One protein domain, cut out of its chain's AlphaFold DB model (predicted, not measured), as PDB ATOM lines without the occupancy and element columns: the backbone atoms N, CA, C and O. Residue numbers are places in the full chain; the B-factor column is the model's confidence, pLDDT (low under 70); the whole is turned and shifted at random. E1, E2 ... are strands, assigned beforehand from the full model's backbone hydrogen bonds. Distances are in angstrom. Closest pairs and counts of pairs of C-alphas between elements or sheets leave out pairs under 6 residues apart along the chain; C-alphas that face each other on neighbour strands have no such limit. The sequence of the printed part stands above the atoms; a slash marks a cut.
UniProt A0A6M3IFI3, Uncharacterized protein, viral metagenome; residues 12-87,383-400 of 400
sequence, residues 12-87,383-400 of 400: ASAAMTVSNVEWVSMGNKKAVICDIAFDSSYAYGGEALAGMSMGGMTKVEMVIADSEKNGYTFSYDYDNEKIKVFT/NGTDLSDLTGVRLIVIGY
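Overview. This is residues 12 to 87 and 383 to 400 of the 400 residues of an uncharacterized protein of viral metagenome (UniProt A0A6M3IFI3). What is the main picture? A twisted sheet, E1, E2, E6 and E3, stands partly face to face with the small hairpin of E4 and E5, as a sandwich of two sheets. The unnamed stretch 39 to 59 is tied to E5 by a short pairing of residues 47 to 48 with 82 to 83. What is it made of? The 94 printed residues have six named strands, E1 to E6 along the chain, and no named helix; the larger sheet's order is E1 - E2 - E6 - E3, and both sheets are antiparallel. The class is all strand, with 46 residues, under half, in named strands; the whole is compact, radius of gyration of the C-alphas 12.6 A, spans 39 by 23 by 22 A.

Arrangement. How is the larger sheet paired? E1, residues 16 to 26, and E2, residues 29 to 38, are a hairpin, with N 19 and O 35 2.8 A apart, within hydrogen-bond range. E6, residues 393 to 399, is antiparallel to E2, N 34 to O 395 3.0 A, and to the edge strand E3, residues 60 to 65, N 64 to O 396 2.8 A. What faces it? E4, residues 72 to 77, and E5, residues 82 to 87, are a hairpin with N 75 and O 84 3.1 A apart; the two sheets' strands stand at 37 degrees. The closest C-alphas of E3 and E4 are those of Ala 65 and Phe 74, 6.2 A apart.

Along the chain. Where do the strands begin and end? E1 begins at C-alpha 16 (121.590, 134.283, 122.338), and E6 ends at C-alpha 399 (136.122, 147.213, 117.163). Which are long? E1 measures 26.7 A and bends by 71 degrees at residue 20; E2 measures 26.9 A and bends by 55 degrees at residue 35.

Size, cuts and confidence. How large is it? The two C-alphas farthest apart, those of Gly 27 and Gly 384, are 40.1 A apart. Where are the cut and the long link? Residues 88 to 382 are not printed, with C-alphas 87 and 383 12.7 A apart; E2 to E3 is a long link of 21 residues. Where is confidence low? The pLDDT is under 70 at residues 12 to 15 and 50 to 55.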
ATOM      1  N   ALA A  12     118.010 140.421 121.895       43.56
ATOM      2  CA  ALA A  12     117.915 139.001 121.592       43.56
ATOM      3  C   ALA A  12     118.182 138.788 120.098       43.56
ATOM      4  O   ALA A  12     117.476 139.353 119.258       43.56
ATOM      5  N   SER A  13     119.174 137.964 119.769       52.41
ATOM      6  CA  SER A  13     119.057 137.120 118.578       52.41
ATOM      7  C   SER A  13     118.261 135.874 118.993       52.41
ATOM      8  O   SER A  13     118.115 135.608 120.185       52.41
ATOM      9  N   ALA A  14     117.698 135.121 118.047       56.16
ATOM     10  CA  ALA A  14     116.834 133.983 118.376       56.16
ATOM     11  C   ALA A  14     117.509 132.899 119.247       56.16
ATOM     12  O   ALA A  14     116.777 132.114 119.833       56.16
ATOM     13  N   ALA A  15     118.846 132.896 119.355       69.81
ATOM     14  CA  ALA A  15     119.624 131.868 120.047       69.81
ATOM     15  C   ALA A  15     120.560 132.390 121.161       69.81
ATOM     16  O   ALA A  15     121.195 131.614 121.875       69.81
ATOM     17  N   MET A  16     120.677 133.712 121.343       85.44
ATOM     18  CA  MET A  16     121.590 134.283 122.338       85.44
ATOM     19  C   MET A  16     121.103 135.635 122.855       85.44
ATOM     20  O   MET A  16     120.611 136.485 122.105       85.44
ATOM     21  N   THR A  17     121.278 135.851 124.158       87.62
ATOM     22  CA  THR A  17     120.920 137.103 124.832       87.62
ATOM     23  C   THR A  17     122.150 137.801 125.392       87.62
ATOM     24  O   THR A  17     123.079 137.157 125.877       87.62
ATOM     25  N   VAL A  18     122.148 139.135 125.334       87.62
ATOM     26  CA  VAL A  18     123.211 139.984 125.888       87.62
ATOM     27  C   VAL A  18     122.682 140.782 127.059       87.62
ATOM     28  O   VAL A  18     121.605 141.379 126.990       87.62
ATOM     29  N   SER A  19     123.482 140.860 128.109       89.88
ATOM     30  CA  SER A  19     123.205 141.634 129.311       89.88
ATOM     31  C   SER A  19     124.469 142.341 129.808       89.88
ATOM     32  O   SER A  19     125.554 142.155 129.253       89.88
ATOM     33  N   ASN A  20     124.318 143.194 130.826       90.19
ATOM     34  CA  ASN A  20     125.425 143.861 131.526       90.19
ATOM     35  C   ASN A  20     126.423 144.563 130.590       90.19
ATOM     36  O   ASN A  20     127.634 144.411 130.717       90.19
ATOM     37  N   VAL A  21     125.894 145.316 129.622       89.88
ATOM     38  CA  VAL A  21     126.693 145.965 128.580       89.88
ATOM     39  C   VAL A  21     127.349 147.244 129.103       89.88
ATOM     40  O   VAL A  21     126.669 148.193 129.495       89.88
ATOM     41  N   GLU A  22     128.673 147.296 129.026       90.94
ATOM     42  CA  GLU A  22     129.516 148.445 129.336       90.94
ATOM     43  C   GLU A  22     130.284 148.891 128.088       90.94
ATOM     44  O   GLU A  22     130.786 148.081 127.310       90.94
ATOM     45  N   TRP A  23     130.402 150.207 127.912       89.88
ATOM     46  CA  TRP A  23     131.064 150.817 126.761       89.88
ATOM     47  C   TRP A  23     132.313 151.559 127.197       89.88
ATOM     48  O   TRP A  23     132.258 152.421 128.077       89.88
ATOM     49  N   VAL A  24     133.423 151.301 126.514       90.75
ATOM     50  CA  VAL A  24     134.668 152.045 126.705       90.75
ATOM     51  C   VAL A  24     135.104 152.629 125.368       90.75
ATOM     52  O   VAL A  24     135.321 151.910 124.396       90.75
ATOM     53  N   SER A  25     135.229 153.954 125.299       89.38
ATOM     54  CA  SER A  25     135.801 154.621 124.127       89.38
ATOM     55  C   SER A  25     137.324 154.650 124.229       89.38
ATOM     56  O   SER A  25     137.877 155.106 125.232       89.38
ATOM     57  N   MET A  26     137.996 154.184 123.179       88.25
ATOM     58  CA  MET A  26     139.453 154.118 123.063       88.25
ATOM     59  C   MET A  26     139.897 154.851 121.787       88.25
ATOM     60  O   MET A  26     140.443 154.260 120.858       88.25
ATOM     61  N   GLY A  27     139.615 156.155 121.711       89.88
ATOM     62  CA  GLY A  27     139.874 156.952 120.508       89.88
ATOM     63  C   GLY A  27     138.890 156.618 119.383       89.88
ATOM     64  O   GLY A  27     137.684 156.770 119.559       89.88
ATOM     65  N   ASN A  28     139.402 156.176 118.228       88.69
ATOM     66  CA  ASN A  28     138.581 155.726 117.097       88.69
ATOM     67  C   ASN A  28     138.046 154.295 117.263       88.69
ATOM     68  O   ASN A  28     137.241 153.865 116.445       88.69
ATOM     69  N   LYS A  29     138.494 153.571 118.294       90.81
ATOM     70  CA  LYS A  29     137.988 152.244 118.646       90.81
ATOM     71  C   LYS A  29     137.018 152.328 119.817       90.81
ATOM     72  O   LYS A  29     137.060 153.254 120.637       90.81
ATOM     73  N   LYS A  30     136.161 151.325 119.918       90.19
ATOM     74  CA  LYS A  30     135.264 151.086 121.044       90.19
ATOM     75  C   LYS A  30     135.556 149.695 121.599       90.19
ATOM     76  O   LYS A  30     135.929 148.795 120.851       90.19
ATOM     77  N   ALA A  31     135.371 149.528 122.898       91.75
ATOM     78  CA  ALA A  31     135.268 148.225 123.527       91.75
ATOM     79  C   ALA A  31     133.869 148.075 124.129       91.75
ATOM     80  O   ALA A  31     133.367 149.001 124.776       91.75
ATOM     81  N   VAL A  32     133.252 146.923 123.891       91.69
ATOM     82  CA  VAL A  32     132.020 146.473 124.537       91.69
ATOM     83  C   VAL A  32     132.407 145.392 125.516       91.69
ATOM     84  O   VAL A  32     133.028 144.409 125.120       91.69
ATOM     85  N   ILE A  33     132.050 145.565 126.778       93.12
ATOM     86  CA  ILE A  33     132.169 144.509 127.775       93.12
ATOM     87  C   ILE A  33     130.751 144.069 128.097       93.12
ATOM     88  O   ILE A  33     129.926 144.908 128.445       93.12
ATOM     89  N   CYS A  34     130.430 142.797 127.922       92.19
ATOM     90  CA  CYS A  34     129.074 142.307 128.134       92.19
ATOM     91  C   CYS A  34     129.067 140.860 128.605       92.19
ATOM     92  O   CYS A  34     130.066 140.153 128.506       92.19
ATOM     93  N   ASP A  35     127.909 140.434 129.086       93.25
ATOM     94  CA  ASP A  35     127.646 139.059 129.469       93.25
ATOM     95  C   ASP A  35     126.665 138.446 128.465       93.25
ATOM     96  O   ASP A  35     125.590 139.010 128.229       93.25
ATOM     97  N   ILE A  36     127.010 137.292 127.896       92.31
ATOM     98  CA  ILE A  36     126.127 136.535 127.004       92.31
ATOM     99  C   ILE A  36     125.510 135.332 127.722       92.31
ATOM    100  O   ILE A  36     126.119 134.733 128.615       92.31
ATOM    101  N   ALA A  37     124.295 134.974 127.326       92.50
ATOM    102  CA  ALA A  37     123.656 133.719 127.692       92.50
ATOM    103  C   ALA A  37     123.152 133.016 126.431       92.50
ATOM    104  O   ALA A  37     122.440 133.626 125.626       92.50
ATOM    105  N   PHE A  38     123.547 131.752 126.284       92.19
ATOM    106  CA  PHE A  38     123.082 130.868 125.219       92.19
ATOM    107  C   PHE A  38     121.709 130.285 125.565       92.19
ATOM    108  O   PHE A  38     121.275 130.323 126.720       92.19
ATOM    109  N   ASP A  39     121.019 129.769 124.558       89.50
ATOM    110  CA  ASP A  39     119.750 129.071 124.711       89.50
ATOM    111  C   ASP A  39     119.902 127.554 124.486       89.50
ATOM    112  O   ASP A  39     121.004 127.001 124.511       89.50
ATOM    113  N   SER A  40     118.778 126.867 124.281       89.88
ATOM    114  CA  SER A  40     118.747 125.425 124.043       89.88
ATOM    115  C   SER A  40     118.896 125.018 122.569       89.88
ATOM    116  O   SER A  40     118.647 123.860 122.227       89.88
ATOM    117  N   SER A  41     119.249 125.949 121.674       88.75
ATOM    118  CA  SER A  41     119.179 125.754 120.222       88.75
ATOM    119  C   SER A  41     120.485 126.027 119.469       88.75
ATOM    120  O   SER A  41     120.444 126.246 118.259       88.75
ATOM    121  N   TYR A  42     121.637 125.916 120.150       90.75
ATOM    122  CA  TYR A  42     122.961 126.218 119.588       90.75
ATOM    123  C   TYR A  42     123.160 125.668 118.170       90.75
ATOM    124  O   TYR A  42     123.120 124.449 117.944       90.75
ATOM    125  N   ALA A  43     123.425 126.556 117.218       90.19
ATOM    126  CA  ALA A  43     123.741 126.166 115.854       90.19
ATOM    127  C   ALA A  43     125.230 125.821 115.709       90.19
ATOM    128  O   ALA A  43     126.106 126.616 116.054       90.19
ATOM    129  N   TYR A  44     125.535 124.663 115.111       90.06
ATOM    130  CA  TYR A  44     126.925 124.347 114.761       90.06
ATOM    131  C   TYR A  44     127.489 125.402 113.793       90.06
ATOM    132  O   TYR A  44     126.819 125.824 112.845       90.06
ATOM    133  N   GLY A  45     128.735 125.801 114.010       91.50
ATOM    134  CA  GLY A  45     129.389 126.945 113.384       91.50
ATOM    135  C   GLY A  45     129.316 128.219 114.231       91.50
ATOM    136  O   GLY A  45     129.915 129.222 113.840       91.50
ATOM    137  N   GLY A  46     128.621 128.196 115.369       92.38
ATOM    138  CA  GLY A  46     128.550 129.289 116.331       92.38
ATOM    139  C   GLY A  46     127.397 130.264 116.120       92.38
ATOM    140  O   GLY A  46     126.717 130.286 115.082       92.38
ATOM    141  N   GLU A  47     127.240 131.128 117.119       90.44
ATOM    142  CA  GLU A  47     126.195 132.143 117.195       90.44
ATOM    143  C   GLU A  47     126.712 133.509 116.751       90.44
ATOM    144  O   GLU A  47     127.805 133.943 117.120       90.44
ATOM    145  N   ALA A  48     125.929 134.209 115.931       88.44
ATOM    146  CA  ALA A  48     126.338 135.500 115.390       88.44
ATOM    147  C   ALA A  48     126.384 136.571 116.490       88.44
ATOM    148  O   ALA A  48     125.379 136.823 117.158       88.44
ATOM    149  N   LEU A  49     127.516 137.274 116.607       81.69
ATOM    150  CA  LEU A  49     127.590 138.502 117.411       81.69
ATOM    151  C   LEU A  49     127.035 139.712 116.641       81.69
ATOM    152  O   LEU A  49     126.538 140.655 117.251       81.69
ATOM    153  N   ALA A  50     127.079 139.664 115.302       60.19
ATOM    154  CA  ALA A  50     126.747 140.771 114.398       60.19
ATOM    155  C   ALA A  50     125.282 141.257 114.472       60.19
ATOM    156  O   ALA A  50     124.991 142.404 114.136       60.19
ATOM    157  N   GLY A  51     124.347 140.419 114.936       55.09
ATOM    158  CA  GLY A  51     122.939 140.805 115.126       55.09
ATOM    159  C   GLY A  51     122.689 141.658 116.373       55.09
ATOM    160  O   GLY A  51     121.618 142.245 116.536       55.09
ATOM    161  N   MET A  52     123.672 141.741 117.263       59.78
ATOM    162  CA  MET A  52     123.600 142.516 118.489       59.78
ATOM    163  C   MET A  52     124.204 143.862 118.137       59.78
ATOM    164  O   MET A  52     125.358 143.921 117.730       59.78
ATOM    165  N   SER A  53     123.441 144.954 118.216       56.69
ATOM    166  CA  SER A  53     123.998 146.282 117.962       56.69
ATOM    167  C   SER A  53     125.090 146.571 119.000       56.69
ATOM    168  O   SER A  53     124.834 147.097 120.082       56.69
ATOM    169  N   MET A  54     126.328 146.183 118.687       69.44
ATOM    170  CA  MET A  54     127.519 146.385 119.502       69.44
ATOM    171  C   MET A  54     127.900 147.877 119.437       69.44
ATOM    172  O   MET A  54     129.009 148.254 119.082       69.44
ATOM    173  N   GLY A  55     126.936 148.766 119.721       64.19
ATOM    174  CA  GLY A  55     127.107 150.213 119.841       64.19
ATOM    175  C   GLY A  55     127.464 150.879 118.525       64.19
ATOM    176  O   GLY A  55     128.193 151.880 118.506       64.19
ATOM    177  N   GLY A  56     126.985 150.290 117.428       71.88
ATOM    178  CA  GLY A  56     127.297 150.720 116.072       71.88
ATOM    179  C   GLY A  56     128.739 150.434 115.661       71.88
ATOM    180  O   GLY A  56     129.277 151.203 114.871       71.88
ATOM    181  N   MET A  57     129.380 149.397 116.216       81.75
ATOM    182  CA  MET A  57     130.602 148.844 115.627       81.75
ATOM    183  C   MET A  57     130.305 148.356 114.212       81.75
ATOM    184  O   MET A  57     129.339 147.628 113.984       81.75
ATOM    185  N   THR A  58     131.147 148.771 113.277       83.50
ATOM    186  CA  THR A  58     131.105 148.349 111.874       83.50
ATOM    187  C   THR A  58     132.040 147.182 111.596       83.50
ATOM    188  O   THR A  58     131.858 146.486 110.602       83.50
ATOM    189  N   LYS A  59     133.031 146.961 112.471       86.81
ATOM    190  CA  LYS A  59     133.969 145.843 112.384       86.81
ATOM    191  C   LYS A  59     134.428 145.392 113.767       86.81
ATOM    192  O   LYS A  59     134.816 146.226 114.587       86.81
ATOM    193  N   VAL A  60     134.459 144.079 113.988       90.19
ATOM    194  CA  VAL A  60     135.103 143.452 115.152       90.19
ATOM    195  C   VAL A  60     136.566 143.155 114.821       90.19
ATOM    196  O   VAL A  60     136.873 142.540 113.805       90.19
ATOM    197  N   GLU A  61     137.484 143.610 115.669       92.06
ATOM    198  CA  GLU A  61     138.924 143.351 115.522       92.06
ATOM    199  C   GLU A  61     139.444 142.337 116.536       92.06
ATOM    200  O   GLU A  61     140.420 141.641 116.264       92.06
ATOM    201  N   MET A  62     138.830 142.279 117.718       93.75
ATOM    202  CA  MET A  62     139.238 141.370 118.779       93.75
ATOM    203  C   MET A  62     138.043 140.997 119.643       93.75
ATOM    204  O   MET A  62     137.257 141.859 120.031       93.75
ATOM    205  N   VAL A  63     137.952 139.719 119.989       94.19
ATOM    206  CA  VAL A  63     137.035 139.203 121.002       94.19
ATOM    207  C   VAL A  63     137.848 138.440 122.032       94.19
ATOM    208  O   VAL A  63     138.614 137.542 121.690       94.19
ATOM    209  N   ILE A  64     137.675 138.809 123.295       95.44
ATOM    210  CA  ILE A  64     138.207 138.090 124.448       95.44
ATOM    211  C   ILE A  64     137.002 137.535 125.194       95.44
ATOM    212  O   ILE A  64     136.190 138.304 125.701       95.44
ATOM    213  N   ALA A  65     136.875 136.216 125.235       95.06
ATOM    214  CA  ALA A  65     135.861 135.533 126.024       95.06
ATOM    215  C   ALA A  65     136.465 135.008 127.332       95.06
ATOM    216  O   ALA A  65     137.689 134.882 127.444       95.06
ATOM    217  N   ASP A  66     135.611 134.671 128.301       93.00
ATOM    218  CA  ASP A  66     136.013 133.841 129.439       93.00
ATOM    219  C   ASP A  66     136.804 132.617 128.950       93.00
ATOM    220  O   ASP A  66     136.451 131.979 127.957       93.00
ATOM    221  N   SER A  67     137.887 132.275 129.649       88.12
ATOM    222  CA  SER A  67     138.746 131.160 129.237       88.12
ATOM    223  C   SER A  67     138.046 129.804 129.354       88.12
ATOM    224  O   SER A  67     138.326 128.903 128.569       88.12
ATOM    225  N   GLU A  68     137.159 129.655 130.341       92.25
ATOM    226  CA  GLU A  68     136.337 128.464 130.547       92.25
ATOM    227  C   GLU A  68     135.096 128.826 131.376       92.25
ATOM    228  O   GLU A  68     135.194 129.585 132.346       92.25
ATOM    229  N   LYS A  69     133.939 128.248 131.041       92.81
ATOM    230  CA  LYS A  69     132.739 128.296 131.881       92.81
ATOM    231  C   LYS A  69     131.973 126.983 131.795       92.81
ATOM    232  O   LYS A  69     131.650 126.526 130.707       92.81
ATOM    233  N   ASN A  70     131.679 126.375 132.945       90.12
ATOM    234  CA  ASN A  70     130.958 125.099 133.047       90.12
ATOM    235  C   ASN A  70     131.552 123.970 132.172       90.12
ATOM    236  O   ASN A  70     130.811 123.158 131.630       90.12
ATOM    237  N   GLY A  71     132.881 123.919 132.016       88.12
ATOM    238  CA  GLY A  71     133.560 122.920 131.180       88.12
ATOM    239  C   GLY A  71     133.595 123.237 129.681       88.12
ATOM    240  O   GLY A  71     134.160 122.452 128.916       88.12
ATOM    241  N   TYR A  72     133.037 124.379 129.266       93.31
ATOM    242  CA  TYR A  72     133.086 124.873 127.894       93.31
ATOM    243  C   TYR A  72     134.143 125.957 127.721       93.31
ATOM    244  O   TYR A  72     134.354 126.782 128.612       93.31
ATOM    245  N   THR A  73     134.766 125.984 126.549       94.56
ATOM    246  CA  THR A  73     135.658 127.063 126.115       94.56
ATOM    247  C   THR A  73     135.074 127.769 124.896       94.56
ATOM    248  O   THR A  73     134.194 127.242 124.213       94.56
ATOM    249  N   PHE A  74     135.545 128.985 124.630       95.06
ATOM    250  CA  PHE A  74     134.961 129.859 123.620       95.06
ATOM    251  C   PHE A  74     136.032 130.361 122.664       95.06
ATOM    252  O   PHE A  74     137.140 130.705 123.080       95.06
ATOM    253  N   SER A  75     135.691 130.438 121.382       94.31
ATOM    254  CA  SER A  75     136.540 131.074 120.376       94.31
ATOM    255  C   SER A  75     135.685 131.888 119.426       94.31
ATOM    256  O   SER A  75     134.562 131.500 119.105       94.31
ATOM    257  N   TYR A  76     136.217 133.018 118.975       93.94
ATOM    258  CA  TYR A  76     135.554 133.849 117.986       93.94
ATOM    259  C   TYR A  76     136.090 133.541 116.592       93.94
ATOM    260  O   TYR A  76     137.292 133.614 116.339       93.94
ATOM    261  N   ASP A  77     135.176 133.198 115.696       92.62
ATOM    262  CA  ASP A  77     135.418 133.042 114.272       92.62
ATOM    263  C   ASP A  77     135.310 134.421 113.613       92.62
ATOM    264  O   ASP A  77     134.215 134.965 113.458       92.62
ATOM    265  N   TYR A  78     136.461 135.007 113.276       90.88
ATOM    266  CA  TYR A  78     136.543 136.346 112.690       90.88
ATOM    267  C   TYR A  78     136.074 136.397 111.236       90.88
ATOM    268  O   TYR A  78     135.649 137.463 110.795       90.88
ATOM    269  N   ASP A  79     136.125 135.280 110.511       90.44
ATOM    270  CA  ASP A  79     135.715 135.227 109.107       90.44
ATOM    271  C   ASP A  79     134.189 135.176 108.991       90.44
ATOM    272  O   ASP A  79     133.606 135.806 108.107       90.44
ATOM    273  N   ASN A  80     133.537 134.469 109.920       89.44
ATOM    274  CA  ASN A  80     132.079 134.325 109.961       89.44
ATOM    275  C   ASN A  80     131.384 135.236 110.989       89.44
ATOM    276  O   ASN A  80     130.156 135.229 111.073       89.44
ATOM    277  N   GLU A  81     132.149 135.994 111.776       90.00
ATOM    278  CA  GLU A  81     131.683 136.890 112.844       90.00
ATOM    279  C   GLU A  81     130.801 136.204 113.910       90.00
ATOM    280  O   GLU A  81     129.761 136.718 114.354       90.00
ATOM    281  N   LYS A  82     131.229 135.011 114.339       91.25
ATOM    282  CA  LYS A  82     130.474 134.129 115.243       91.25
ATOM    283  C   LYS A  82     131.270 133.720 116.474       91.25
ATOM    284  O   LYS A  82     132.463 133.446 116.391       91.25
ATOM    285  N   ILE A  83     130.595 133.615 117.618       92.94
ATOM    286  CA  ILE A  83     131.149 132.981 118.818       92.94
ATOM    287  C   ILE A  83     130.843 131.479 118.786       92.94
ATOM    288  O   ILE A  83     129.686 131.074 118.676       92.94
ATOM    289  N   LYS A  84     131.886 130.652 118.862       94.19
ATOM    290  CA  LYS A  84     131.802 129.187 118.890       94.19
ATOM    291  C   LYS A  84     132.043 128.664 120.299       94.19
ATOM    292  O   LYS A  84     132.871 129.214 121.034       94.19
ATOM    293  N   VAL A  85     131.347 127.586 120.645       94.56
ATOM    294  CA  VAL A  85     131.433 126.919 121.951       94.56
ATOM    295  C   VAL A  85     132.052 125.537 121.771       94.56
ATOM    296  O   VAL A  85     131.632 124.769 120.910       94.56
ATOM    297  N   PHE A  86     133.042 125.205 122.594       93.88
ATOM    298  CA  PHE A  86     133.778 123.944 122.523       93.88
ATOM    299  C   PHE A  86     133.677 123.186 123.843       93.88
ATOM    300  O   PHE A  86     133.690 123.797 124.910       93.88
ATOM    301  N   THR A  87     133.622 121.853 123.780       89.88
ATOM    302  CA  THR A  87     133.612 120.983 124.967       89.88
ATOM    303  C   THR A  87     134.981 120.358 125.230       89.88
ATOM    304  O   THR A  87     135.727 120.015 124.304       89.88
ATOM    305  N   ASN A 383     125.211 120.566 116.960       88.81
ATOM    306  CA  ASN A 383     124.010 121.319 116.619       88.81
ATOM    307  C   ASN A 383     122.828 120.896 117.508       88.81
ATOM    308  O   ASN A 383     122.538 119.703 117.615       88.81
ATOM    309  N   GLY A 384     122.122 121.867 118.085       87.81
ATOM    310  CA  GLY A 384     121.017 121.643 119.015       87.81
ATOM    311  C   GLY A 384     121.458 121.220 120.419       87.81
ATOM    312  O   GLY A 384     120.633 120.704 121.169       87.81
ATOM    313  N   THR A 385     122.740 121.388 120.772       90.31
ATOM    314  CA  THR A 385     123.188 121.209 122.161       90.31
ATOM    315  C   THR A 385     122.472 122.224 123.044       90.31
ATOM    316  O   THR A 385     122.458 123.415 122.735       90.31
ATOM    317  N   ASP A 386     121.900 121.749 124.149       93.06
ATOM    318  CA  ASP A 386     121.284 122.626 125.132       93.06
ATOM    319  C   ASP A 386     122.369 123.351 125.937       93.06
ATOM    320  O   ASP A 386     123.103 122.732 126.712       93.06
ATOM    321  N   LEU A 387     122.490 124.659 125.715       93.38
ATOM    322  CA  LEU A 387     123.427 125.534 126.408       93.38
ATOM    323  C   LEU A 387     122.690 126.538 127.305       93.38
ATOM    324  O   LEU A 387     123.296 127.531 127.712       93.38
ATOM    325  N   SER A 388     121.419 126.301 127.662       91.94
ATOM    326  CA  SER A 388     120.630 127.267 128.442       91.94
ATOM    327  C   SER A 388     121.210 127.563 129.828       91.94
ATOM    328  O   SER A 388     120.975 128.628 130.396       91.94
ATOM    329  N   ASP A 389     121.997 126.631 130.373       92.00
ATOM    330  CA  ASP A 389     122.699 126.798 131.652       92.00
ATOM    331  C   ASP A 389     123.982 127.641 131.521       92.00
ATOM    332  O   ASP A 389     124.557 128.092 132.521       92.00
ATOM    333  N   LEU A 390     124.443 127.890 130.292       92.69
ATOM    334  CA  LEU A 390     125.631 128.677 129.982       92.69
ATOM    335  C   LEU A 390     125.284 130.168 129.929       92.69
ATOM    336  O   LEU A 390     125.308 130.827 128.889       92.69
ATOM    337  N   THR A 391     124.948 130.703 131.099       92.94
ATOM    338  CA  THR A 391     124.586 132.110 131.285       92.94
ATOM    339  C   THR A 391     125.765 132.931 131.793       92.94
ATOM    340  O   THR A 391     126.634 132.427 132.506       92.94
ATOM    341  N   GLY A 392     125.805 134.219 131.461       91.75
ATOM    342  CA  GLY A 392     126.777 135.165 132.008       91.75
ATOM    343  C   GLY A 392     128.219 134.944 131.540       91.75
ATOM    344  O   GLY A 392     129.135 135.162 132.330       91.75
ATOM    345  N   VAL A 393     128.435 134.393 130.345       94.19
ATOM    346  CA  VAL A 393     129.782 134.276 129.760       94.19
ATOM    347  C   VAL A 393     130.254 135.683 129.423       94.19
ATOM    348  O   VAL A 393     129.602 136.375 128.638       94.19
ATOM    349  N   ARG A 394     131.356 136.127 130.026       95.88
ATOM    350  CA  ARG A 394     131.834 137.494 129.834       95.88
ATOM    351  C   ARG A 394     132.622 137.607 128.537       95.88
ATOM    352  O   ARG A 394     133.532 136.820 128.274       95.88
ATOM    353  N   LEU A 395     132.282 138.613 127.740       94.69
ATOM    354  CA  LEU A 395     132.972 138.985 126.512       94.69
ATOM    355  C   LEU A 395     133.523 140.410 126.617       94.69
ATOM    356  O   LEU A 395     132.863 141.313 127.130       94.69
ATOM    357  N   ILE A 396     134.713 140.621 126.062       94.56
ATOM    358  CA  ILE A 396     135.261 141.932 125.715       94.56
ATOM    359  C   ILE A 396     135.434 141.954 124.199       94.56
ATOM    360  O   ILE A 396     136.274 141.243 123.652       94.56
ATOM    361  N   VAL A 397     134.643 142.776 123.519       93.00
ATOM    362  CA  VAL A 397     134.664 142.930 122.063       93.00
ATOM    363  C   VAL A 397     135.234 144.294 121.721       93.00
ATOM    364  O   VAL A 397     134.724 145.311 122.180       93.00
ATOM    365  N   ILE A 398     136.294 144.333 120.922       92.69
ATOM    366  CA  ILE A 398     136.975 145.558 120.500       92.69
ATOM    367  C   ILE A 398     136.809 145.706 118.990       92.69
ATOM    368  O   ILE A 398     137.041 144.763 118.231       92.69
ATOM    369  N   GLY A 399     136.421 146.902 118.558       91.06
ATOM    370  CA  GLY A 399     136.122 147.213 117.163       91.06
ATOM    371  C   GLY A 399     136.041 148.715 116.904       91.06
ATOM    372  O   GLY A 399     136.361 149.512 117.792       91.06
ATOM    373  N   TYR A 400     135.607 149.120 115.708       87.56
ATOM    374  CA  TYR A 400     135.385 150.532 115.353       87.56
ATOM    375  C   TYR A 400     134.061 150.782 114.634       87.56
ATOM    376  O   TYR A 400     133.603 149.915 113.848       87.56
TER     377      TYR A 400